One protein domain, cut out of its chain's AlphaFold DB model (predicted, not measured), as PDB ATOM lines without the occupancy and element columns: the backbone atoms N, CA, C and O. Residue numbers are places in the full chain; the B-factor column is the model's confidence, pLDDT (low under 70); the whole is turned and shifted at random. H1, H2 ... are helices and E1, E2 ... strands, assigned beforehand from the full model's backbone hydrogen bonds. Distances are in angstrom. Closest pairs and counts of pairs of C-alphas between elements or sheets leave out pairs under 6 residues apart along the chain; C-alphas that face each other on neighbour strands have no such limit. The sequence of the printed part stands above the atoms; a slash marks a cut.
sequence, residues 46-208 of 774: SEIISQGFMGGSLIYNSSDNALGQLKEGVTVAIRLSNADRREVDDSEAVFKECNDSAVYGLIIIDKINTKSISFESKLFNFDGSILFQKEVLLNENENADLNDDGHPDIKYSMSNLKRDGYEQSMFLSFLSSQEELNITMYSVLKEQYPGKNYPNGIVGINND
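Overview. This is residues 46 to 208 of the 774 residues of an uncharacterized protein of Treponema sp. RCC2812 (UniProt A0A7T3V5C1). A twisted sheet of five strands, E6 E5 E4 E3 E9, and a small sheet of three, E2 E8 E7, lie partly face to face as a sandwich. At one end the long hairpin of E3 and E4 reaches past the small sheet to its turn at Asp 90, while the short helix H1 only grazes the large sheet. The printed part has 163 residues, with one named helix and ten named strands in the order H1 E1 E2 E3 E4 E5 E6 E7 E8 E9 E10; both sheets are antiparallel and the class is mostly strand. The whole is compact, with a radius of gyration of the C-alphas of 16.0 A and spans of 49 by 38 by 29 A.

Arrangement. Begin with the large sheet, in order E6, residues 130 to 139, E5, 116 to 124, E4, 92 to 113, E3, 75 to 89, and E9, 182 to 188. E3 E4 E5 E6 form a meander, each strand the antiparallel neighbour of the one before. Within hydrogen-bond range you find N 134 and O 121 between E6 and E5, 2.9 A; N 108 and O 120 between E5 and E4, 2.8 A; N 78 and O 105 between E4 and E3, 2.8 A; and N 79 and O 185 between E3 and E9, 2.9 A. E4 bends by 103 degrees at residue 110. The second sheet runs E2, residues 56 to 61, E8, 169 to 174, and E7, 154 to 158, with N 60 and O 170, 2.9 A, and N 173 and O 155, 2.9 A, within range; E7 and E8 are a hairpin. The facing parts of the two sheets are 9.2 A centre to centre; the closest C-alphas of E8 and E9 are Phe 174 and Thr 184, 5.4 A. E1, residues 52 to 54, and E10, 202 to 205, pair with no named strand; the closest C-alphas of E1 and E9 are Phe 53 and Ser 187, 4.9 A, and those of E10 and E2 are Ile 205 and Ser 57, 5.1 A. H1, residues 46 to 49, grazes the large sheet with residues 47 to 49 and is too short for an O i to N i+4 pair.

Along the chain. Find C-alpha 46 at (351.539, 426.223, 408.082), where H1 begins. From C-alpha 75 at (337.968, 428.889, 401.101), E3 runs 42.6 A to C-alpha 89; E4 is 42.4 A long, E6 26.3 A and E5 25.6 A. E10 ends at C-alpha 205, (342.760, 426.771, 384.699).

Size, cuts and confidence. The C-alphas farthest apart are those of Asp 90 and Pro 194, 52.0 A. The printed part has no cut; its long links are E2 to E3, E6 to E7 and E9 to E10. Its mean pLDDT is 85.2, with residues 46 to 47, 50, 84, 86 to 100 and 126 to 128 under 70.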
ATOM      1  N   SER A  46     350.640 427.284 408.561       67.19
ATOM      2  CA  SER A  46     351.539 426.223 408.082       67.19
ATOM      3  C   SER A  46     350.878 425.317 407.030       67.19
ATOM      4  O   SER A  46     351.530 424.880 406.075       67.19
ATOM      5  N   GLU A  47     349.567 425.088 407.130       68.75
ATOM      6  CA  GLU A  47     348.788 424.414 406.084       68.75
ATOM      7  C   GLU A  47     348.670 425.265 404.811       68.75
ATOM      8  O   GLU A  47     348.758 424.706 403.722       68.75
ATOM      9  N   ILE A  48     348.544 426.593 404.912       72.94
ATOM     10  CA  ILE A  48     348.508 427.499 403.747       72.94
ATOM     11  C   ILE A  48     349.847 427.486 403.000       72.94
ATOM     12  O   ILE A  48     349.869 427.243 401.795       72.94
ATOM     13  N   ILE A  49     350.972 427.721 403.684       71.44
ATOM     14  CA  ILE A  49     352.284 427.832 403.016       71.44
ATOM     15  C   ILE A  49     352.759 426.511 402.392       71.44
ATOM     16  O   ILE A  49     353.538 426.534 401.442       71.44
ATOM     17  N   SER A  50     352.284 425.368 402.901       64.88
ATOM     18  CA  SER A  50     352.617 424.034 402.379       64.88
ATOM     19  C   SER A  50     351.830 423.638 401.124       64.88
ATOM     20  O   SER A  50     352.109 422.593 400.530       64.88
ATOM     21  N   GLN A  51     350.868 424.458 400.682       74.00
ATOM     22  CA  GLN A  51     350.132 424.202 399.448       74.00
ATOM     23  C   GLN A  51     351.000 424.386 398.195       74.00
ATOM     24  O   GLN A  51     351.942 425.179 398.151       74.00
ATOM     25  N   GLY A  52     350.628 423.679 397.125       72.00
ATOM     26  CA  GLY A  52     351.094 424.004 395.780       72.00
ATOM     27  C   GLY A  52     350.259 425.145 395.210       72.00
ATOM     28  O   GLY A  52     349.051 424.981 395.024       72.00
ATOM     29  N   PHE A  53     350.896 426.283 394.944       79.44
ATOM     30  CA  PHE A  53     350.262 427.467 394.366       79.44
ATOM     31  C   PHE A  53     350.446 427.505 392.849       79.44
ATOM     32  O   PHE A  53     351.508 427.130 392.348       79.44
ATOM     33  N   MET A  54     349.434 427.994 392.127       79.69
ATOM     34  CA  MET A  54     349.477 428.226 390.683       79.69
ATOM     35  C   MET A  54     348.814 429.549 390.273       79.69
ATOM     36  O   MET A  54     347.853 429.988 390.901       79.69
ATOM     37  N   GLY A  55     349.307 430.179 389.207       82.88
ATOM     38  CA  GLY A  55     348.620 431.296 388.542       82.88
ATOM     39  C   GLY A  55     347.456 430.824 387.655       82.88
ATOM     40  O   GLY A  55     347.365 429.642 387.322       82.88
ATOM     41  N   GLY A  56     346.578 431.742 387.237       88.88
ATOM     42  CA  GLY A  56     345.475 431.452 386.307       88.88
ATOM     43  C   GLY A  56     344.091 431.738 386.888       88.88
ATOM     44  O   GLY A  56     343.893 432.776 387.507       88.88
ATOM     45  N   SER A  57     343.101 430.863 386.664       94.44
ATOM     46  CA  SER A  57     341.700 431.126 387.058       94.44
ATOM     47  C   SER A  57     340.977 429.949 387.717       94.44
ATOM     48  O   SER A  57     341.179 428.793 387.347       94.44
ATOM     49  N   LEU A  58     340.056 430.276 388.629       95.88
ATOM     50  CA  LEU A  58     339.076 429.367 389.233       95.88
ATOM     51  C   LEU A  58     337.676 429.569 388.641       95.88
ATOM     52  O   LEU A  58     337.317 430.684 388.267       95.88
ATOM     53  N   ILE A  59     336.869 428.503 388.592       95.31
ATOM     54  CA  ILE A  59     335.548 428.494 387.943       95.31
ATOM     55  C   ILE A  59     334.416 428.558 388.971       95.31
ATOM     56  O   ILE A  59     334.334 427.707 389.854       95.31
ATOM     57  N   TYR A  60     333.469 429.472 388.770       95.50
ATOM     58  CA  TYR A  60     332.091 429.358 389.253       95.50
ATOM     59  C   TYR A  60     331.190 428.961 388.084       95.50
ATOM     60  O   TYR A  60     331.242 429.604 387.038       95.50
ATOM     61  N   ASN A  61     330.351 427.936 388.232       92.44
ATOM     62  CA  ASN A  61     329.426 427.513 387.180       92.44
ATOM     63  C   ASN A  61     327.981 427.619 387.675       92.44
ATOM     64  O   ASN A  61     327.544 426.844 388.518       92.44
ATOM     65  N   SER A  62     327.238 428.579 387.121       90.00
ATOM     66  CA  SER A  62     325.866 428.887 387.542       90.00
ATOM     67  C   SER A  62     324.806 427.876 387.086       90.00
ATOM     68  O   SER A  62     323.694 427.871 387.616       90.00
ATOM     69  N   SER A  63     325.128 427.027 386.104       86.88
ATOM     70  CA  SER A  63     324.240 425.966 385.616       86.88
ATOM     71  C   SER A  63     324.392 424.671 386.420       86.88
ATOM     72  O   SER A  63     323.406 423.959 386.617       86.88
ATOM     73  N   ASP A  64     325.602 424.385 386.905       86.81
ATOM     74  CA  ASP A  64     325.889 423.281 387.820       86.81
ATOM     75  C   ASP A  64     327.092 423.609 388.727       86.81
ATOM     76  O   ASP A  64     328.253 423.511 388.320       86.81
ATOM     77  N   ASN A  65     326.806 423.942 389.990       82.12
ATOM     78  CA  ASN A  65     327.809 424.254 391.014       82.12
ATOM     79  C   ASN A  65     328.788 423.089 391.297       82.12
ATOM     80  O   ASN A  65     329.783 423.298 391.989       82.12
ATOM     81  N   ALA A  66     328.527 421.862 390.821       82.88
ATOM     82  CA  ALA A  66     329.452 420.733 390.945       82.88
ATOM     83  C   ALA A  66     330.598 420.743 389.921       82.88
ATOM     84  O   ALA A  66     331.572 420.006 390.084       82.88
ATOM     85  N   LEU A  67     330.494 421.575 388.880       85.31
ATOM     86  CA  LEU A  67     331.471 421.665 387.793       85.31
ATOM     87  C   LEU A  67     332.583 422.698 388.033       85.31
ATOM     88  O   LEU A  67     333.553 422.720 387.273       85.31
ATOM     89  N   GLY A  68     332.447 423.550 389.053       88.94
ATOM     90  CA  GLY A  68     333.407 424.601 389.398       88.94
ATOM     91  C   GLY A  68     333.992 424.448 390.803       88.94
ATOM     92  O   GLY A  68     333.439 423.750 391.653       88.94
ATOM     93  N   GLN A  69     335.119 425.116 391.044       93.56
ATOM     94  CA  GLN A  69     335.750 425.199 392.363       93.56
ATOM     95  C   GLN A  69     335.061 426.238 393.257       93.56
ATOM     96  O   GLN A  69     334.923 426.029 394.456       93.56
ATOM     97  N   LEU A  70     334.597 427.349 392.686       95.19
ATOM     98  CA  LEU A  70     333.999 428.451 393.432       95.19
ATOM     99  C   LEU A  70     332.512 428.201 393.706       95.19
ATOM    100  O   LEU A  70     331.760 427.819 392.810       95.19
ATOM    101  N   LYS A  71     332.088 428.485 394.938       92.88
ATOM    102  CA  LYS A  71     330.696 428.602 395.405       92.88
ATOM    103  C   LYS A  71     330.700 429.241 396.800       92.88
ATOM    104  O   LYS A  71     331.763 429.429 397.386       92.88
ATOM    105  N   GLU A  72     329.524 429.571 397.321       93.44
ATOM    106  CA  GLU A  72     329.361 430.125 398.673       93.44
ATOM    107  C   GLU A  72     329.963 429.177 399.733       93.44
ATOM    108  O   GLU A  72     329.823 427.954 399.637       93.44
ATOM    109  N   GLY A  73     330.678 429.743 400.708       91.62
ATOM    110  CA  GLY A  73     331.408 429.027 401.759       91.62
ATOM    111  C   GLY A  73     332.775 428.454 401.361       91.62
ATOM    112  O   GLY A  73     333.462 427.902 402.218       91.62
ATOM    113  N   VAL A  74     333.202 428.553 400.095       94.69
ATOM    114  CA  VAL A  74     334.524 428.050 399.672       94.69
ATOM    115  C   VAL A  74     335.649 428.922 400.219       94.69
ATOM    116  O   VAL A  74     335.597 430.145 400.134       94.69
ATOM    117  N   THR A  75     336.698 428.269 400.715       95.44
ATOM    118  CA  THR A  75     337.968 428.889 401.101       95.44
ATOM    119  C   THR A  75     339.045 428.566 400.061       95.44
ATOM    120  O   THR A  75     339.290 427.401 399.744       95.44
ATOM    121  N   VAL A  76     339.701 429.591 399.523       95.50
ATOM    122  CA  VAL A  76     340.805 429.493 398.555       95.50
ATOM    123  C   VAL A  76     342.072 430.018 399.219       95.50
ATOM    124  O   VAL A  76     342.065 431.135 399.731       95.50
ATOM    125  N   ALA A  77     343.160 429.250 399.202       93.31
ATOM    126  CA  ALA A  77     344.457 429.759 399.641       93.31
ATOM    127  C   ALA A  77     345.076 430.618 398.533       93.31
ATOM    128  O   ALA A  77     344.998 430.254 397.360       93.31
ATOM    129  N   ILE A  78     345.700 431.738 398.890       94.75
ATOM    130  CA  ILE A  78     346.334 432.667 397.946       94.75
ATOM    131  C   ILE A  78     347.777 432.974 398.341       94.75
ATOM    132  O   ILE A  78     348.143 432.895 399.514       94.75
ATOM    133  N   ARG A  79     348.588 433.325 397.344       89.50
ATOM    134  CA  ARG A  79     349.967 433.787 397.500       89.50
ATOM    135  C   ARG A  79     350.207 434.957 396.553       89.50
ATOM    136  O   ARG A  79     350.014 434.814 395.347       89.50
ATOM    137  N   LEU A  80     350.619 436.079 397.125       90.69
ATOM    138  CA  LEU A  80     350.958 437.328 396.449       90.69
ATOM    139  C   LEU A  80     352.467 437.545 396.609       90.69
ATOM    140  O   LEU A  80     352.999 437.293 397.690       90.69
ATOM    141  N   SER A  81     353.177 437.962 395.569       84.31
ATOM    142  CA  SER A  81     354.625 438.205 395.624       84.31
ATOM    143  C   SER A  81     355.091 439.090 394.469       84.31
ATOM    144  O   SER A  81     354.376 439.282 393.490       84.31
ATOM    145  N   ASN A  82     356.317 439.603 394.560       82.69
ATOM    146  CA  ASN A  82     356.942 440.365 393.479       82.69
ATOM    147  C   ASN A  82     357.917 439.504 392.657       82.69
ATOM    148  O   ASN A  82     358.450 438.496 393.130       82.69
ATOM    149  N   ALA A  83     358.198 439.935 391.429       73.69
ATOM    150  CA  ALA A  83     359.166 439.337 390.521       73.69
ATOM    151  C   ALA A  83     360.449 440.185 390.411       73.69
ATOM    152  O   ALA A  83     360.426 441.348 390.021       73.69
ATOM    153  N   ASP A  84     361.606 439.570 390.649       69.19
ATOM    154  CA  ASP A  84     362.903 440.095 390.226       69.19
ATOM    155  C   ASP A  84     363.022 439.970 388.698       69.19
ATOM    156  O   ASP A  84     363.097 438.852 388.176       69.19
ATOM    157  N   ARG A  85     363.155 441.088 387.977       72.50
ATOM    158  CA  ARG A  85     363.629 441.078 386.584       72.50
ATOM    159  C   ARG A  85     365.158 441.070 386.535       72.50
ATOM    160  O   ARG A  85     365.814 441.913 387.145       72.50
ATOM    161  N   ARG A  86     365.736 440.147 385.764       67.94
ATOM    162  CA  ARG A  86     367.178 440.059 385.493       67.94
ATOM    163  C   ARG A  86     367.420 439.998 383.993       67.94
ATOM    164  O   ARG A  86     367.056 439.020 383.349       67.94
ATOM    165  N   GLU A  87     368.071 441.022 383.459       64.00
ATOM    166  CA  GLU A  87     368.555 441.008 382.077       64.00
ATOM    167  C   GLU A  87     369.694 439.981 381.968       64.00
ATOM    168  O   GLU A  87     370.644 440.025 382.758       64.00
ATOM    169  N   VAL A  88     369.598 439.055 381.015       55.50
ATOM    170  CA  VAL A  88     370.638 438.043 380.759       55.50
ATOM    171  C   VAL A  88     371.561 438.493 379.623       55.50
ATOM    172  O   VAL A  88     372.779 438.369 379.745       55.50
ATOM    173  N   ASP A  89     370.994 439.098 378.578       48.44
ATOM    174  CA  ASP A  89     371.690 439.771 377.471       48.44
ATOM    175  C   ASP A  89     370.806 440.921 376.923       48.44
ATOM    176  O   ASP A  89     369.684 441.115 377.389       48.44
ATOM    177  N   ASP A  90     371.295 441.686 375.934       47.00
ATOM    178  CA  ASP A  90     370.664 442.912 375.382       47.00
ATOM    179  C   ASP A  90     369.227 442.729 374.807       47.00
ATOM    180  O   ASP A  90     368.614 443.707 374.377       47.00
ATOM    181  N   SER A  91     368.689 441.503 374.766       40.47
ATOM    182  CA  SER A  91     367.364 441.163 374.219       40.47
ATOM    183  C   SER A  91     366.509 440.236 375.096       40.47
ATOM    184  O   SER A  91     365.377 439.952 374.714       40.47
ATOM    185  N   GLU A  92     367.012 439.738 376.232       44.09
ATOM    186  CA  GLU A  92     366.311 438.724 377.038       44.09
ATOM    187  C   GLU A  92     366.293 439.062 378.534       44.09
ATOM    188  O   GLU A  92     367.334 439.163 379.192       44.09
ATOM    189  N   ALA A  93     365.075 439.168 379.069       47.00
ATOM    190  CA  ALA A  93     364.784 439.348 380.482       47.00
ATOM    191  C   ALA A  93     364.275 438.033 381.089       47.00
ATOM    192  O   ALA A  93     363.306 437.450 380.603       47.00
ATOM    193  N   VAL A  94     364.892 437.589 382.184       56.84
ATOM    194  CA  VAL A  94     364.407 436.467 382.996       56.84
ATOM    195  C   VAL A  94     363.764 437.014 384.263       56.84
ATOM    196  O   VAL A  94     364.367 437.809 384.985       56.84
ATOM    197  N   PHE A  95     362.552 436.555 384.550       61.62
ATOM    198  CA  PHE A  95     361.789 436.923 385.738       61.62
ATOM    199  C   PHE A  95     361.872 435.801 386.774       61.62
ATOM    200  O   PHE A  95     361.772 434.621 386.428       61.62
ATOM    201  N   LYS A  96     362.062 436.150 388.047       66.38
ATOM    202  CA  LYS A  96     362.119 435.194 389.158       66.38
ATOM    203  C   LYS A  96     361.284 435.697 390.331       66.38
ATOM    204  O   LYS A  96     361.478 436.821 390.768       66.38
ATOM    205  N   GLU A  97     360.436 434.848 390.903       65.38
ATOM    206  CA  GLU A  97     359.726 435.160 392.147       65.38
ATOM    207  C   GLU A  97     360.690 435.539 393.297       65.38
ATOM    208  O   GLU A  97     361.693 434.856 393.555       65.38
ATOM    209  N   CYS A  98     360.361 436.622 394.004       67.19
ATOM    210  CA  CYS A  98     361.031 437.084 395.210       67.19
ATOM    211  C   CYS A  98     360.312 436.532 396.456       67.19
ATOM    212  O   CYS A  98     359.377 437.141 396.978       67.19
ATOM    213  N   ASN A  99     360.762 435.370 396.943       66.94
ATOM    214  CA  ASN A  99     360.183 434.693 398.114       66.94
ATOM    215  C   ASN A  99     360.119 435.578 399.373       66.94
ATOM    216  O   ASN A  99     359.182 435.447 400.152       66.94
ATOM    217  N   ASP A 100     361.076 436.490 399.556       66.81
ATOM    218  CA  ASP A 100     361.145 437.385 400.721       66.81
ATOM    219  C   ASP A 100     360.003 438.426 400.724       66.81
ATOM    220  O   ASP A 100     359.710 439.028 401.753       66.81
ATOM    221  N   SER A 101     359.343 438.621 399.573       71.00
ATOM    222  CA  SER A 101     358.141 439.452 399.404       71.00
ATOM    223  C   SER A 101     356.828 438.656 399.413       71.00
ATOM    224  O   SER A 101     355.770 439.239 399.196       71.00
ATOM    225  N   ALA A 102     356.875 437.334 399.620       79.31
ATOM    226  CA  ALA A 102     355.692 436.487 399.520       79.31
ATOM    227  C   ALA A 102     354.742 436.673 400.715       79.31
ATOM    228  O   ALA A 102     355.060 436.309 401.846       79.31
ATOM    229  N   VAL A 103     353.543 437.175 400.431       87.88
ATOM    230  CA  VAL A 103     352.417 437.282 401.363       87.88
ATOM    231  C   VAL A 103     351.437 436.151 401.070       87.88
ATOM    232  O   VAL A 103     351.041 435.932 399.926       87.88
ATOM    233  N   TYR A 104     351.027 435.425 402.104       87.25
ATOM    234  CA  TYR A 104     350.077 434.316 401.985       87.25
ATOM    235  C   TYR A 104     348.721 434.718 402.549       87.25
ATOM    236  O   TYR A 104     348.643 435.580 403.424       87.25
ATOM    237  N   GLY A 105     347.649 434.082 402.089       93.31
ATOM    238  CA  GLY A 105     346.308 434.436 402.528       93.31
ATOM    239  C   GLY A 105     345.233 433.396 402.264       93.31
ATOM    240  O   GLY A 105     345.475 432.349 401.663       93.31
ATOM    241  N   LEU A 106     344.022 433.733 402.699       95.69
ATOM    242  CA  LEU A 106     342.776 433.038 402.406       95.69
ATOM    243  C   LEU A 106     341.767 434.013 401.793       95.69
ATOM    244  O   LEU A 106     341.583 435.118 402.298       95.69
ATOM    245  N   ILE A 107     341.061 433.562 400.761       97.12
ATOM    246  CA  ILE A 107     339.825 434.161 400.254       97.12
ATOM    247  C   ILE A 107     338.666 433.253 400.679       97.12
ATOM    248  O   ILE A 107     338.652 432.076 400.323       97.12
ATOM    249  N   ILE A 108     337.695 433.786 401.419       96.44
ATOM    250  CA  ILE A 108     336.516 433.059 401.912       96.44
ATOM    251  C   ILE A 108     335.276 433.627 401.216       96.44
ATOM    252  O   ILE A 108     334.920 434.786 401.428       96.44
ATOM    253  N   ILE A 109     334.626 432.837 400.360       97.06
ATOM    254  CA  ILE A 109     333.489 433.293 399.548       97.06
ATOM    255  C   ILE A 109     332.216 433.393 400.399       97.06
ATOM    256  O   ILE A 109     331.687 432.375 400.841       97.06
ATOM    257  N   ASP A 110     331.677 434.605 400.560       95.62
ATOM    258  CA  ASP A 110     330.373 434.849 401.195       95.62
ATOM    259  C   ASP A 110     329.238 434.570 400.198       95.62
ATOM    260  O   ASP A 110     328.410 433.693 400.440       95.62
ATOM    261  N   LYS A 111     329.213 435.271 399.054       96.81
ATOM    262  CA  LYS A 111     328.178 435.102 398.017       96.81
ATOM    263  C   LYS A 111     328.774 435.120 396.623       96.81
ATOM    264  O   LYS A 111     329.720 435.855 396.352       96.81
ATOM    265  N   ILE A 112     328.188 434.357 395.704       96.81
ATOM    266  CA  ILE A 112     328.660 434.315 394.314       96.81
ATOM    267  C   ILE A 112     327.539 433.993 393.328       96.81
ATOM    268  O   ILE A 112     326.715 433.108 393.540       96.81
ATOM    269  N   ASN A 113     327.492 434.754 392.236       95.88
ATOM    270  CA  ASN A 113     326.516 434.611 391.159       95.88
ATOM    271  C   ASN A 113     327.083 435.183 389.844       95.88
ATOM    272  O   ASN A 113     328.158 435.777 389.829       95.88
ATOM    273  N   THR A 114     326.358 435.071 388.728       95.12
ATOM    274  CA  THR A 114     326.832 435.531 387.401       95.12
ATOM    275  C   THR A 114     327.052 437.042 387.252       95.12
ATOM    276  O   THR A 114     327.500 437.475 386.200       95.12
ATOM    277  N   LYS A 115     326.741 437.857 388.267       96.88
ATOM    278  CA  LYS A 115     326.915 439.319 388.243       96.88
ATOM    279  C   LYS A 115     327.902 439.842 389.272       96.88
ATOM    280  O   LYS A 115     328.392 440.953 389.097       96.88
ATOM    281  N   SER A 116     328.145 439.102 390.353       97.56
ATOM    282  CA  SER A 116     329.046 439.528 391.422       97.56
ATOM    283  C   SER A 116     329.551 438.374 392.286       97.56
ATOM    284  O   SER A 116     328.936 437.306 392.362       97.56
ATOM    285  N   ILE A 117     330.659 438.637 392.972       98.44
ATOM    286  CA  ILE A 117     331.255 437.812 394.018       98.44
ATOM    287  C   ILE A 117     331.559 438.712 395.228       98.44
ATOM    288  O   ILE A 117     332.150 439.780 395.071       98.44
ATOM    289  N   SER A 118     331.134 438.307 396.426       98.31
ATOM    290  CA  SER A 118     331.568 438.896 397.697       98.31
ATOM    291  C   SER A 118     332.365 437.876 398.492       98.31
ATOM    292  O   SER A 118     331.995 436.702 398.575       98.31
ATOM    293  N   PHE A 119     333.472 438.323 399.069       98.00
ATOM    294  CA  PHE A 119     334.373 437.476 399.832       98.00
ATOM    295  C   PHE A 119     335.135 438.278 400.883       98.00
ATOM    296  O   PHE A 119     335.297 439.494 400.786       98.00
ATOM    297  N   GLU A 120     335.624 437.566 401.885       97.12
ATOM    298  CA  GLU A 120     336.584 438.074 402.853       97.12
ATOM    299  C   GLU A 120     337.992 437.642 402.424       97.12
ATOM    300  O   GLU A 120     338.227 436.460 402.180       97.12
ATOM    301  N   SER A 121     338.928 438.587 402.331       96.25
ATOM    302  CA  SER A 121     340.358 438.310 402.170       96.25
ATOM    303  C   SER A 121     341.065 438.456 403.515       96.25
ATOM    304  O   SER A 121     340.886 439.471 404.192       96.25
ATOM    305  N   LYS A 122     341.869 437.462 403.898       95.00
ATOM    306  CA  LYS A 122     342.756 437.460 405.074       95.00
ATOM    307  C   LYS A 122     344.183 437.222 404.599       95.00
ATOM    308  O   LYS A 122     344.450 436.164 404.042       95.00
ATOM    309  N   LEU A 123     345.084 438.171 404.825       93.50
ATOM    310  CA  LEU A 123     346.513 438.047 404.525       93.50
ATOM    311  C   LEU A 123     347.310 437.875 405.820       93.50
ATOM    312  O   LEU A 123     346.960 438.469 406.840       93.50
ATOM    313  N   PHE A 124     348.393 437.102 405.770       85.81
ATOM    314  CA  PHE A 124     349.212 436.734 406.923       85.81
ATOM    315  C   PHE A 124     350.675 437.155 406.756       85.81
ATOM    316  O   PHE A 124     351.237 437.103 405.661       85.81
ATOM    317  N   ASN A 125     351.293 437.516 407.878       74.88
ATOM    318  CA  ASN A 125     352.737 437.666 408.033       74.88
ATOM    319  C   ASN A 125     353.443 436.297 408.077       74.88
ATOM    320  O   ASN A 125     352.803 435.256 408.212       74.88
ATOM    321  N   PHE A 126     354.780 436.307 408.036       69.50
ATOM    322  CA  PHE A 126     355.617 435.104 408.175       69.50
ATOM    323  C   PHE A 126     355.444 434.351 409.509       69.50
ATOM    324  O   PHE A 126     355.679 433.149 409.556       69.50
ATOM    325  N   ASP A 127     355.004 435.032 410.572       66.81
ATOM    326  CA  ASP A 127     354.681 434.443 411.884       66.81
ATOM    327  C   ASP A 127     353.237 433.897 411.967       66.81
ATOM    328  O   ASP A 127     352.771 433.491 413.032       66.81
ATOM    329  N   GLY A 128     352.490 433.924 410.858       69.38
ATOM    330  CA  GLY A 128     351.082 433.532 410.800       69.38
ATOM    331  C   GLY A 128     350.105 434.527 411.438       69.38
ATOM    332  O   GLY A 128     348.904 434.253 411.468       69.38
ATOM    333  N   SER A 129     350.564 435.686 411.924       78.56
ATOM    334  CA  SER A 129     349.671 436.757 412.378       78.56
ATOM    335  C   SER A 129     348.942 437.405 411.195       78.56
ATOM    336  O   SER A 129     349.482 437.511 410.093       78.56
ATOM    337  N   ILE A 130     347.698 437.851 411.403       86.88
ATOM    338  CA  ILE A 130     346.919 438.535 410.359       86.88
ATOM    339  C   ILE A 130     347.550 439.906 410.085       86.88
ATOM    340  O   ILE A 130     347.590 440.766 410.966       86.88
ATOM    341  N   LEU A 131     348.006 440.104 408.849       86.75
ATOM    342  CA  LEU A 131     348.533 441.362 408.330       86.75
ATOM    343  C   LEU A 131     347.394 442.278 407.852       86.75
ATOM    344  O   LEU A 131     347.329 443.439 408.252       86.75
ATOM    345  N   PHE A 132     346.470 441.739 407.049       84.75
ATOM    346  CA  PHE A 132     345.293 442.455 406.543       84.75
ATOM    347  C   PHE A 132     344.045 441.571 406.553       84.75
ATOM    348  O   PHE A 132     344.120 440.358 406.368       84.75
ATOM    349  N   GLN A 133     342.882 442.200 406.726       93.31
ATOM    350  CA  GLN A 133     341.568 441.568 406.632       93.31
ATOM    351  C   GLN A 133     340.606 442.551 405.951       93.31
ATOM    352  O   GLN A 133     340.424 443.670 406.436       93.31
ATOM    353  N   LYS A 134     340.039 442.164 404.804       93.44
ATOM    354  CA  LYS A 134     339.318 443.061 403.884       93.44
ATOM    355  C   LYS A 134     338.087 442.355 403.318       93.44
ATOM    356  O   LYS A 134     338.211 441.311 402.683       93.44
ATOM    357  N   GLU A 135     336.903 442.926 403.525       96.94
ATOM    358  CA  GLU A 135     335.705 442.535 402.772       96.94
ATOM    359  C   GLU A 135     335.786 443.141 401.368       96.94
ATOM    360  O   GLU A 135     336.024 444.341 401.211       96.94
ATOM    361  N   VAL A 136     335.584 442.317 400.342       97.88
ATOM    362  CA  VAL A 136     335.650 442.722 398.937       97.88
ATOM    363  C   VAL A 136     334.371 442.292 398.226       97.88
ATOM    364  O   VAL A 136     333.891 441.169 398.381       97.88
ATOM    365  N   LEU A 137     333.826 443.199 397.419       98.00
ATOM    366  CA  LEU A 137     332.735 442.945 396.485       98.00
ATOM    367  C   LEU A 137     333.234 443.306 395.087       98.00
ATOM    368  O   LEU A 137     333.586 444.459 394.855       98.00
ATOM    369  N   LEU A 138     333.228 442.335 394.175       98.31
ATOM    370  CA  LEU A 138     333.484 442.552 392.753       98.31
ATOM    371  C   LEU A 138     332.212 442.273 391.961       98.31
ATOM    372  O   LEU A 138     331.639 441.185 392.054       98.31
ATOM    373  N   ASN A 139     331.784 443.235 391.152       98.31
ATOM    374  CA  ASN A 139     330.835 442.998 390.073       98.31
ATOM    375  C   ASN A 139     331.545 442.357 388.866       98.31
ATOM    376  O   ASN A 139     332.770 442.251 388.798       98.31
ATOM    377  N   GLU A 140     330.765 441.919 387.882       97.00
ATOM    378  CA  GLU A 140     331.285 441.408 386.618       97.00
ATOM    379  C   GLU A 140     332.227 442.422 385.930       97.00
ATOM    380  O   GLU A 140     331.859 443.562 385.652       97.00
ATOM    381  N   ASN A 141     333.423 441.943 385.586       96.31
ATOM    382  CA  ASN A 141     334.569 442.647 385.002       96.31
ATOM    383  C   ASN A 141     335.332 443.609 385.929       96.31
ATOM    384  O   ASN A 141     336.293 444.221 385.461       96.31
ATOM    385  N   GLU A 142     334.989 443.692 387.216       97.75
ATOM    386  CA  GLU A 142     335.764 444.451 388.206       97.75
ATOM    387  C   GLU A 142     336.980 443.665 388.722       97.75
ATOM    388  O   GLU A 142     337.029 442.429 388.681       97.75
ATOM    389  N   ASN A 143     337.972 444.408 389.213       97.19
ATOM    390  CA  ASN A 143     339.204 443.904 389.802       97.19
ATOM    391  C   ASN A 143     339.429 444.458 391.217       97.19
ATOM    392  O   ASN A 143     338.884 445.498 391.583       97.19
ATOM    393  N   ALA A 144     340.224 443.743 392.014       97.00
ATOM    394  CA  ALA A 144     340.652 444.170 393.341       97.00
ATOM    395  C   ALA A 144     342.151 443.947 393.530       97.00
ATOM    396  O   ALA A 144     342.686 442.910 393.150       97.00
ATOM    397  N   ASP A 145     342.761 444.930 394.175       96.00
ATOM    398  CA  ASP A 145     344.029 444.862 394.893       96.00
ATOM    399  C   ASP A 145     343.727 444.365 396.328       96.00
ATOM    400  O   ASP A 145     342.790 444.861 396.979       96.00
ATOM    401  N   LEU A 146     344.429 443.325 396.792       95.00
ATOM    402  CA  LEU A 146     344.181 442.658 398.074       95.00
ATOM    403  C   LEU A 146     345.189 443.035 399.163       95.00
ATOM    404  O   LEU A 146     344.831 442.937 400.340       95.00
ATOM    405  N   ASN A 147     346.404 443.448 398.796       92.00
ATOM    406  CA  ASN A 147     347.483 443.835 399.714       92.00
ATOM    407  C   ASN A 147     347.703 445.366 399.798       92.00
ATOM    408  O   ASN A 147     348.506 445.815 400.617       92.00
ATOM    409  N   ASP A 148     346.953 446.138 399.008       91.12
ATOM    410  CA  ASP A 148     347.049 447.586 398.797       91.12
ATOM    411  C   ASP A 148     348.427 448.039 398.243       91.12
ATOM    412  O   ASP A 148     348.906 449.130 398.575       91.12
ATOM    413  N   ASP A 149     349.079 447.217 397.402       87.94
ATOM    414  CA  ASP A 149     350.373 447.533 396.764       87.94
ATOM    415  C   ASP A 149     350.272 448.440 395.520       87.94
ATOM    416  O   ASP A 149     351.270 449.043 395.110       87.94
ATOM    417  N   GLY A 150     349.063 448.627 394.984       91.00
ATOM    418  CA  GLY A 150     348.770 449.441 393.806       91.00
ATOM    419  C   GLY A 150     348.464 448.637 392.541       91.00
ATOM    420  O   GLY A 150     348.030 449.237 391.549       91.00
ATOM    421  N   HIS A 151     348.636 447.313 392.558       91.44
ATOM    422  CA  HIS A 151     348.384 446.430 391.426       91.44
ATOM    423  C   HIS A 151     347.123 445.570 391.652       91.44
ATOM    424  O   HIS A 151     346.859 445.086 392.749       91.44
ATOM    425  N   PRO A 152     346.282 445.359 390.621       93.75
ATOM    426  CA  PRO A 152     345.107 444.512 390.762       93.75
ATOM    427  C   PRO A 152     345.517 443.034 390.804       93.75
ATOM    428  O   PRO A 152     345.939 442.483 389.792       93.75
ATOM    429  N   ASP A 153     345.312 442.390 391.949       95.12
ATOM    430  CA  ASP A 153     345.579 440.969 392.198       95.12
ATOM    431  C   ASP A 153     344.579 440.030 391.527       95.12
ATOM    432  O   ASP A 153     344.938 438.962 391.036       95.12
ATOM    433  N   ILE A 154     343.291 440.376 391.559       97.31
ATOM    434  CA  ILE A 154     342.228 439.482 391.089       97.31
ATOM    435  C   ILE A 154     341.164 440.201 390.272       97.31
ATOM    436  O   ILE A 154     340.911 441.392 390.448       97.31
ATOM    437  N   LYS A 155     340.496 439.451 389.393       97.62
ATOM    438  CA  LYS A 155     339.369 439.915 388.574       97.62
ATOM    439  C   LYS A 155     338.239 438.898 388.564       97.62
ATOM    440  O   LYS A 155     338.488 437.705 388.395       97.62
ATOM    441  N   TYR A 156     337.001 439.377 388.660       98.25
ATOM    442  CA  TYR A 156     335.814 438.555 388.434       98.25
ATOM    443  C   TYR A 156     335.232 438.837 387.047       98.25
ATOM    444  O   TYR A 156     334.931 439.984 386.735       98.25
ATOM    445  N   SER A 157     335.066 437.837 386.183       96.19
ATOM    446  CA  SER A 157     334.527 438.062 384.826       96.19
ATOM    447  C   SER A 157     333.868 436.834 384.218       96.19
ATOM    448  O   SER A 157     334.202 435.707 384.574       96.19
ATOM    449  N   MET A 158     332.957 437.045 383.267       92.88
ATOM    450  CA  MET A 158     332.385 435.967 382.460       92.88
ATOM    451  C   MET A 158     333.496 435.172 381.760       92.88
ATOM    452  O   MET A 158     334.416 435.748 381.178       92.88
ATOM    453  N   SER A 159     333.405 433.845 381.807       86.88
ATOM    454  CA  SER A 159     334.364 432.973 381.138       86.88
ATOM    455  C   SER A 159     334.269 433.112 379.617       86.88
ATOM    456  O   SER A 159     333.182 433.141 379.040       86.88
ATOM    457  N   ASN A 160     335.421 433.130 378.946       77.94
ATOM    458  CA  ASN A 160     335.507 433.010 377.490       77.94
ATOM    459  C   ASN A 160     335.404 431.544 377.005       77.94
ATOM    460  O   ASN A 160     335.424 431.299 375.794       77.94
ATOM    461  N   LEU A 161     335.289 430.570 377.920       75.00
ATOM    462  CA  LEU A 161     335.222 429.148 377.596       75.00
ATOM    463  C   LEU A 161     333.918 428.775 376.900       75.00
ATOM    464  O   LEU A 161     332.845 428.727 377.496       75.00
ATOM    465  N   LYS A 162     334.046 428.372 375.637       71.50
ATOM    466  CA  LYS A 162     332.975 427.744 374.859       71.50
ATOM    467  C   LYS A 162     333.108 426.221 374.932       71.50
ATOM    468  O   LYS A 162     333.393 425.571 373.932       71.50
ATOM    469  N   ARG A 163     332.977 425.679 376.146       79.56
ATOM    470  CA  ARG A 163     333.002 424.235 376.435       79.56
ATOM    471  C   ARG A 163     331.606 423.786 376.859       79.56
ATOM    472  O   ARG A 163     330.974 424.481 377.655       79.56
ATOM    473  N   ASP A 164     331.168 422.624 376.380       74.88
ATOM    474  CA  ASP A 164     329.860 422.049 376.727       74.88
ATOM    475  C   ASP A 164     329.678 421.953 378.255       74.88
ATOM    476  O   ASP A 164     330.479 421.319 378.949       74.88
ATOM    477  N   GLY A 165     328.615 422.571 378.774       80.81
ATOM    478  CA  GLY A 165     328.285 422.613 380.202       80.81
ATOM    479  C   GLY A 165     328.989 423.712 381.010       80.81
ATOM    480  O   GLY A 165     328.722 423.827 382.205       80.81
ATOM    481  N   TYR A 166     329.857 424.519 380.394       85.88
ATOM    482  CA  TYR A 166     330.581 425.636 381.022       85.88
ATOM    483  C   TYR A 166     330.210 427.014 380.449       85.88
ATOM    484  O   TYR A 166     330.779 428.023 380.861       85.88
ATOM    485  N   GLU A 167     329.226 427.096 379.556       84.00
ATOM    486  CA  GLU A 167     328.864 428.297 378.788       84.00
ATOM    487  C   GLU A 167     328.310 429.449 379.651       84.00
ATOM    488  O   GLU A 167     328.221 430.583 379.182       84.00
ATOM    489  N   GLN A 168     327.926 429.168 380.902       86.12
ATOM    490  CA  GLN A 168     327.461 430.144 381.902       86.12
ATOM    491  C   GLN A 168     328.393 430.227 383.122       86.12
ATOM    492  O   GLN A 168     327.944 430.442 384.256       86.12
ATOM    493  N   SER A 169     329.687 429.999 382.896       92.25
ATOM    494  CA  SER A 169     330.703 430.062 383.944       92.25
ATOM    495  C   SER A 169     331.286 431.459 384.103       92.25
ATOM    496  O   SER A 169     331.506 432.172 383.127       92.25
ATOM    497  N   MET A 170     331.623 431.800 385.340       96.12
ATOM    498  CA  MET A 170     332.415 432.970 385.705       96.12
ATOM    499  C   MET A 170     333.799 432.512 386.154       96.12
ATOM    500  O   MET A 170     333.956 431.422 386.708       96.12
ATOM    501  N   PHE A 171     334.792 433.363 385.948       96.88
ATOM    502  CA  PHE A 171     336.142 433.194 386.456       96.88
ATOM    503  C   PHE A 171     336.421 434.160 387.597       96.88
ATOM    504  O   PHE A 171     336.098 435.344 387.492       96.88
ATOM    505  N   LEU A 172     337.094 433.655 388.630       97.81
ATOM    506  CA  LEU A 172     337.969 434.463 389.471       97.81
ATOM    507  C   LEU A 172     339.397 434.240 388.965       97.81
ATOM    508  O   LEU A 172     339.959 433.157 389.141       97.81
ATOM    509  N   SER A 173     339.934 435.232 388.262       96.25
ATOM    510  CA  SER A 173     341.275 435.206 387.679       96.25
ATOM    511  C   SER A 173     342.272 435.866 388.622       96.25
ATOM    512  O   SER A 173     341.998 436.952 389.124       96.25
ATOM    513  N   PHE A 174     343.422 435.224 388.813       94.25
ATOM    514  CA  PHE A 174     344.555 435.691 389.606       94.25
ATOM    515  C   PHE A 174     345.583 436.300 388.650       94.25
ATOM    516  O   PHE A 174     346.112 435.627 387.762       94.25
ATOM    517  N   LEU A 175     345.767 437.610 388.767       91.19
ATOM    518  CA  LEU A 175     346.425 438.469 387.797       91.19
ATOM    519  C   LEU A 175     347.903 438.622 388.147       91.19
ATOM    520  O   LEU A 175     348.256 439.208 389.158       91.19
ATOM    521  N   SER A 176     348.777 438.125 387.279       85.06
ATOM    522  CA  SER A 176     350.224 438.330 387.389       85.06
ATOM    523  C   SER A 176     350.732 439.061 386.152       85.06
ATOM    524  O   SER A 176     350.277 438.762 385.044       85.06
ATOM    525  N   SER A 177     351.690 439.970 386.315       79.00
ATOM    526  CA  SER A 177     352.271 440.754 385.226       79.00
ATOM    527  C   SER A 177     353.797 440.745 385.277       79.00
ATOM    528  O   SER A 177     354.415 441.031 386.299       79.00
ATOM    529  N   GLN A 178     354.420 440.471 384.130       73.38
ATOM    530  CA  GLN A 178     355.864 440.657 383.945       73.38
ATOM    531  C   GLN A 178     356.246 442.139 383.789       73.38
ATOM    532  O   GLN A 178     357.400 442.491 384.013       73.38
ATOM    533  N   GLU A 179     355.302 442.999 383.401       74.44
ATOM    534  CA  GLU A 179     355.532 444.440 383.235       74.44
ATOM    535  C   GLU A 179     355.501 445.158 384.590       74.44
ATOM    536  O   GLU A 179     356.435 445.882 384.924       74.44
ATOM    537  N   GLU A 180     354.480 444.866 385.400       79.69
ATOM    538  CA  GLU A 180     354.306 445.425 386.753       79.69
ATOM    539  C   GLU A 180     355.112 444.663 387.823       79.69
ATOM    540  O   GLU A 180     355.182 445.086 388.971       79.69
ATOM    541  N   LEU A 181     355.732 443.536 387.452       80.44
ATOM    542  CA  LEU A 181     356.492 442.650 388.341       80.44
ATOM    543  C   LEU A 181     355.678 442.066 389.514       80.44
ATOM    544  O   LEU A 181     356.271 441.686 390.522       80.44
ATOM    545  N   ASN A 182     354.357 441.932 389.379       83.12
ATOM    546  CA  ASN A 182     353.487 441.339 390.396       83.12
ATOM    547  C   ASN A 182     353.127 439.875 390.061       83.12
ATOM    548  O   ASN A 182     352.943 439.497 388.898       83.12
ATOM    549  N   ILE A 183     353.027 439.031 391.085       83.69
ATOM    550  CA  ILE A 183     352.683 437.610 390.999       83.69
ATOM    551  C   ILE A 183     351.541 437.319 391.974       83.69
ATOM    552  O   ILE A 183     351.687 437.464 393.184       83.69
ATOM    553  N   THR A 184     350.438 436.805 391.440       88.38
ATOM    554  CA  THR A 184     349.250 436.416 392.203       88.38
ATOM    555  C   THR A 184     348.882 434.980 391.836       88.38
ATOM    556  O   THR A 184     348.608 434.658 390.677       88.38
ATOM    557  N   MET A 185     348.894 434.094 392.830       87.25
ATOM    558  CA  MET A 185     348.651 432.659 392.687       87.25
ATOM    559  C   MET A 185     347.622 432.162 393.706       87.25
ATOM    560  O   MET A 185     347.428 432.760 394.765       87.25
ATOM    561  N   TYR A 186     347.000 431.021 393.416       92.69
ATOM    562  CA  TYR A 186     346.017 430.364 394.273       92.69
ATOM    563  C   TYR A 186     346.332 428.883 394.494       92.69
ATOM    564  O   TYR A 186     347.070 428.261 393.731       92.69
ATOM    565  N   SER A 187     345.708 428.302 395.516       89.19
ATOM    566  CA  SER A 187     345.588 426.862 395.696       89.19
ATOM    567  C   SER A 187     344.171 426.477 396.119       89.19
ATOM    568  O   SER A 187     343.519 427.158 396.918       89.19
ATOM    569  N   VAL A 188     343.684 425.366 395.568       89.94
ATOM    570  CA  VAL A 188     342.366 424.812 395.883       89.94
ATOM    571  C   VAL A 188     342.519 423.813 397.022       89.94
ATOM    572  O   VAL A 188     342.976 422.692 396.821       89.94
ATOM    573  N   LEU A 189     342.089 424.208 398.218       89.62
ATOM    574  CA  LEU A 189     342.094 423.345 399.399       89.62
ATOM    575  C   LEU A 189     341.080 422.212 399.186       89.62
ATOM    576  O   LEU A 189     339.873 422.434 399.263       89.62
ATOM    577  N   LYS A 190     341.536 421.005 398.844       87.75
ATOM    578  CA  LYS A 190     340.656 419.885 398.452       87.75
ATOM    579  C   LYS A 190     339.811 419.352 399.620       87.75
ATOM    580  O   LYS A 190     338.761 418.752 399.406       87.75
ATOM    581  N   GLU A 191     340.252 419.595 400.850       87.31
ATOM    582  CA  GLU A 191     339.699 419.107 402.116       87.31
ATOM    583  C   GLU A 191     338.247 419.543 402.353       87.31
ATOM    584  O   GLU A 191     337.488 418.807 402.983       87.31
ATOM    585  N   GLN A 192     337.853 420.702 401.816       90.94
ATOM    586  CA  GLN A 192     336.497 421.250 401.935       90.94
ATOM    587  C   GLN A 192     335.459 420.543 401.044       90.94
ATOM    588  O   GLN A 192     334.254 420.685 401.270       90.94
ATOM    589  N   TYR A 193     335.899 419.794 400.025       89.50
ATOM    590  CA  TYR A 193     335.019 419.159 399.041       89.50
ATOM    591  C   TYR A 193     334.736 417.683 399.375       89.50
ATOM    592  O   TYR A 193     335.580 416.989 399.957       89.50
ATOM    593  N   PRO A 194     333.569 417.144 398.970       84.38
ATOM    594  CA  PRO A 194     333.231 415.743 399.198       84.38
ATOM    595  C   PRO A 194     334.286 414.759 398.670       84.38
ATOM    596  O   PRO A 194     334.725 414.826 397.524       84.38
ATOM    597  N   GLY A 195     334.695 413.829 399.536       83.12
ATOM    598  CA  GLY A 195     335.750 412.854 399.242       83.12
ATOM    599  C   GLY A 195     337.180 413.408 399.273       83.12
ATOM    600  O   GLY A 195     338.093 412.653 398.966       83.12
ATOM    601  N   LYS A 196     337.384 414.679 399.660       86.44
ATOM    602  CA  LYS A 196     338.674 415.397 399.611       86.44
ATOM    603  C   LYS A 196     339.288 415.475 398.202       86.44
ATOM    604  O   LYS A 196     340.504 415.403 398.039       86.44
ATOM    605  N   ASN A 197     338.430 415.605 397.191       86.38
ATOM    606  CA  ASN A 197     338.790 415.623 395.771       86.38
ATOM    607  C   ASN A 197     338.501 416.988 395.141       86.38
ATOM    608  O   ASN A 197     337.553 417.664 395.536       86.38
ATOM    609  N   TYR A 198     339.249 417.357 394.099       88.25
ATOM    610  CA  TYR A 198     338.926 418.545 393.306       88.25
ATOM    611  C   TYR A 198     337.557 418.401 392.608       88.25
ATOM    612  O   TYR A 198     337.288 417.344 392.020       88.25
ATOM    613  N   PRO A 199     336.700 419.439 392.609       87.12
ATOM    614  CA  PRO A 199     335.449 419.448 391.849       87.12
ATOM    615  C   PRO A 199     335.669 419.113 390.374       87.12
ATOM    616  O   PRO A 199     336.551 419.670 389.723       87.12
ATOM    617  N   ASN A 200     334.892 418.154 389.858       87.06
ATOM    618  CA  ASN A 200     335.020 417.612 388.498       87.06
ATOM    619  C   ASN A 200     336.451 417.144 388.122       87.06
ATOM    620  O   ASN A 200     336.788 417.065 386.945       87.06
ATOM    621  N   GLY A 201     337.319 416.875 389.108       88.06
ATOM    622  CA  GLY A 201     338.739 416.579 388.900       88.06
ATOM    623  C   GLY A 201     339.596 417.766 388.434       88.06
ATOM    624  O   GLY A 201     340.768 417.554 388.129       88.06
ATOM    625  N   ILE A 202     339.060 418.990 388.361       90.31
ATOM    626  CA  ILE A 202     339.767 420.169 387.841       90.31
ATOM    627  C   ILE A 202     340.495 420.880 388.988       90.31
ATOM    628  O   ILE A 202     339.864 421.463 389.869       90.31
ATOM    629  N   VAL A 203     341.828 420.871 388.941       89.44
ATOM    630  CA  VAL A 203     342.714 421.572 389.887       89.44
ATOM    631  C   VAL A 203     342.621 423.085 389.687       89.44
ATOM    632  O   VAL A 203     342.536 423.837 390.651       89.44
ATOM    633  N   GLY A 204     342.593 423.520 388.427       89.88
ATOM    634  CA  GLY A 204     342.559 424.926 388.049       89.88
ATOM    635  C   GLY A 204     342.534 425.124 386.535       89.88
ATOM    636  O   GLY A 204     342.463 424.159 385.767       89.88
ATOM    637  N   ILE A 205     342.604 426.380 386.105       88.81
ATOM    638  CA  ILE A 205     342.760 426.771 384.699       88.81
ATOM    639  C   ILE A 205     344.035 427.602 384.558       88.81
ATOM    640  O   ILE A 205     344.257 428.498 385.374       88.81
ATOM    641  N   ASN A 206     344.840 427.342 383.524       81.19
ATOM    642  CA  ASN A 206     345.993 428.177 383.173       81.19
ATOM    643  C   ASN A 206     345.570 429.484 382.449       81.19
ATOM    644  O   ASN A 206     344.395 429.695 382.138       81.19
ATOM    645  N   ASN A 207     346.533 430.358 382.140       75.62
ATOM    646  CA  ASN A 207     346.275 431.645 381.472       75.62
ATOM    647  C   ASN A 207     345.708 431.502 380.041       75.62
ATOM    648  O   ASN A 207     344.966 432.371 379.583       75.62
ATOM    649  N   ASP A 208     345.976 430.383 379.361       74.06
ATOM    650  CA  ASP A 208     345.470 430.070 378.014       74.06
ATOM    651  C   ASP A 208     344.067 429.438 378.024       74.06
ATOM    652  O   ASP A 208     343.572 428.961 377.000       74.06
TER     653      ASP A 208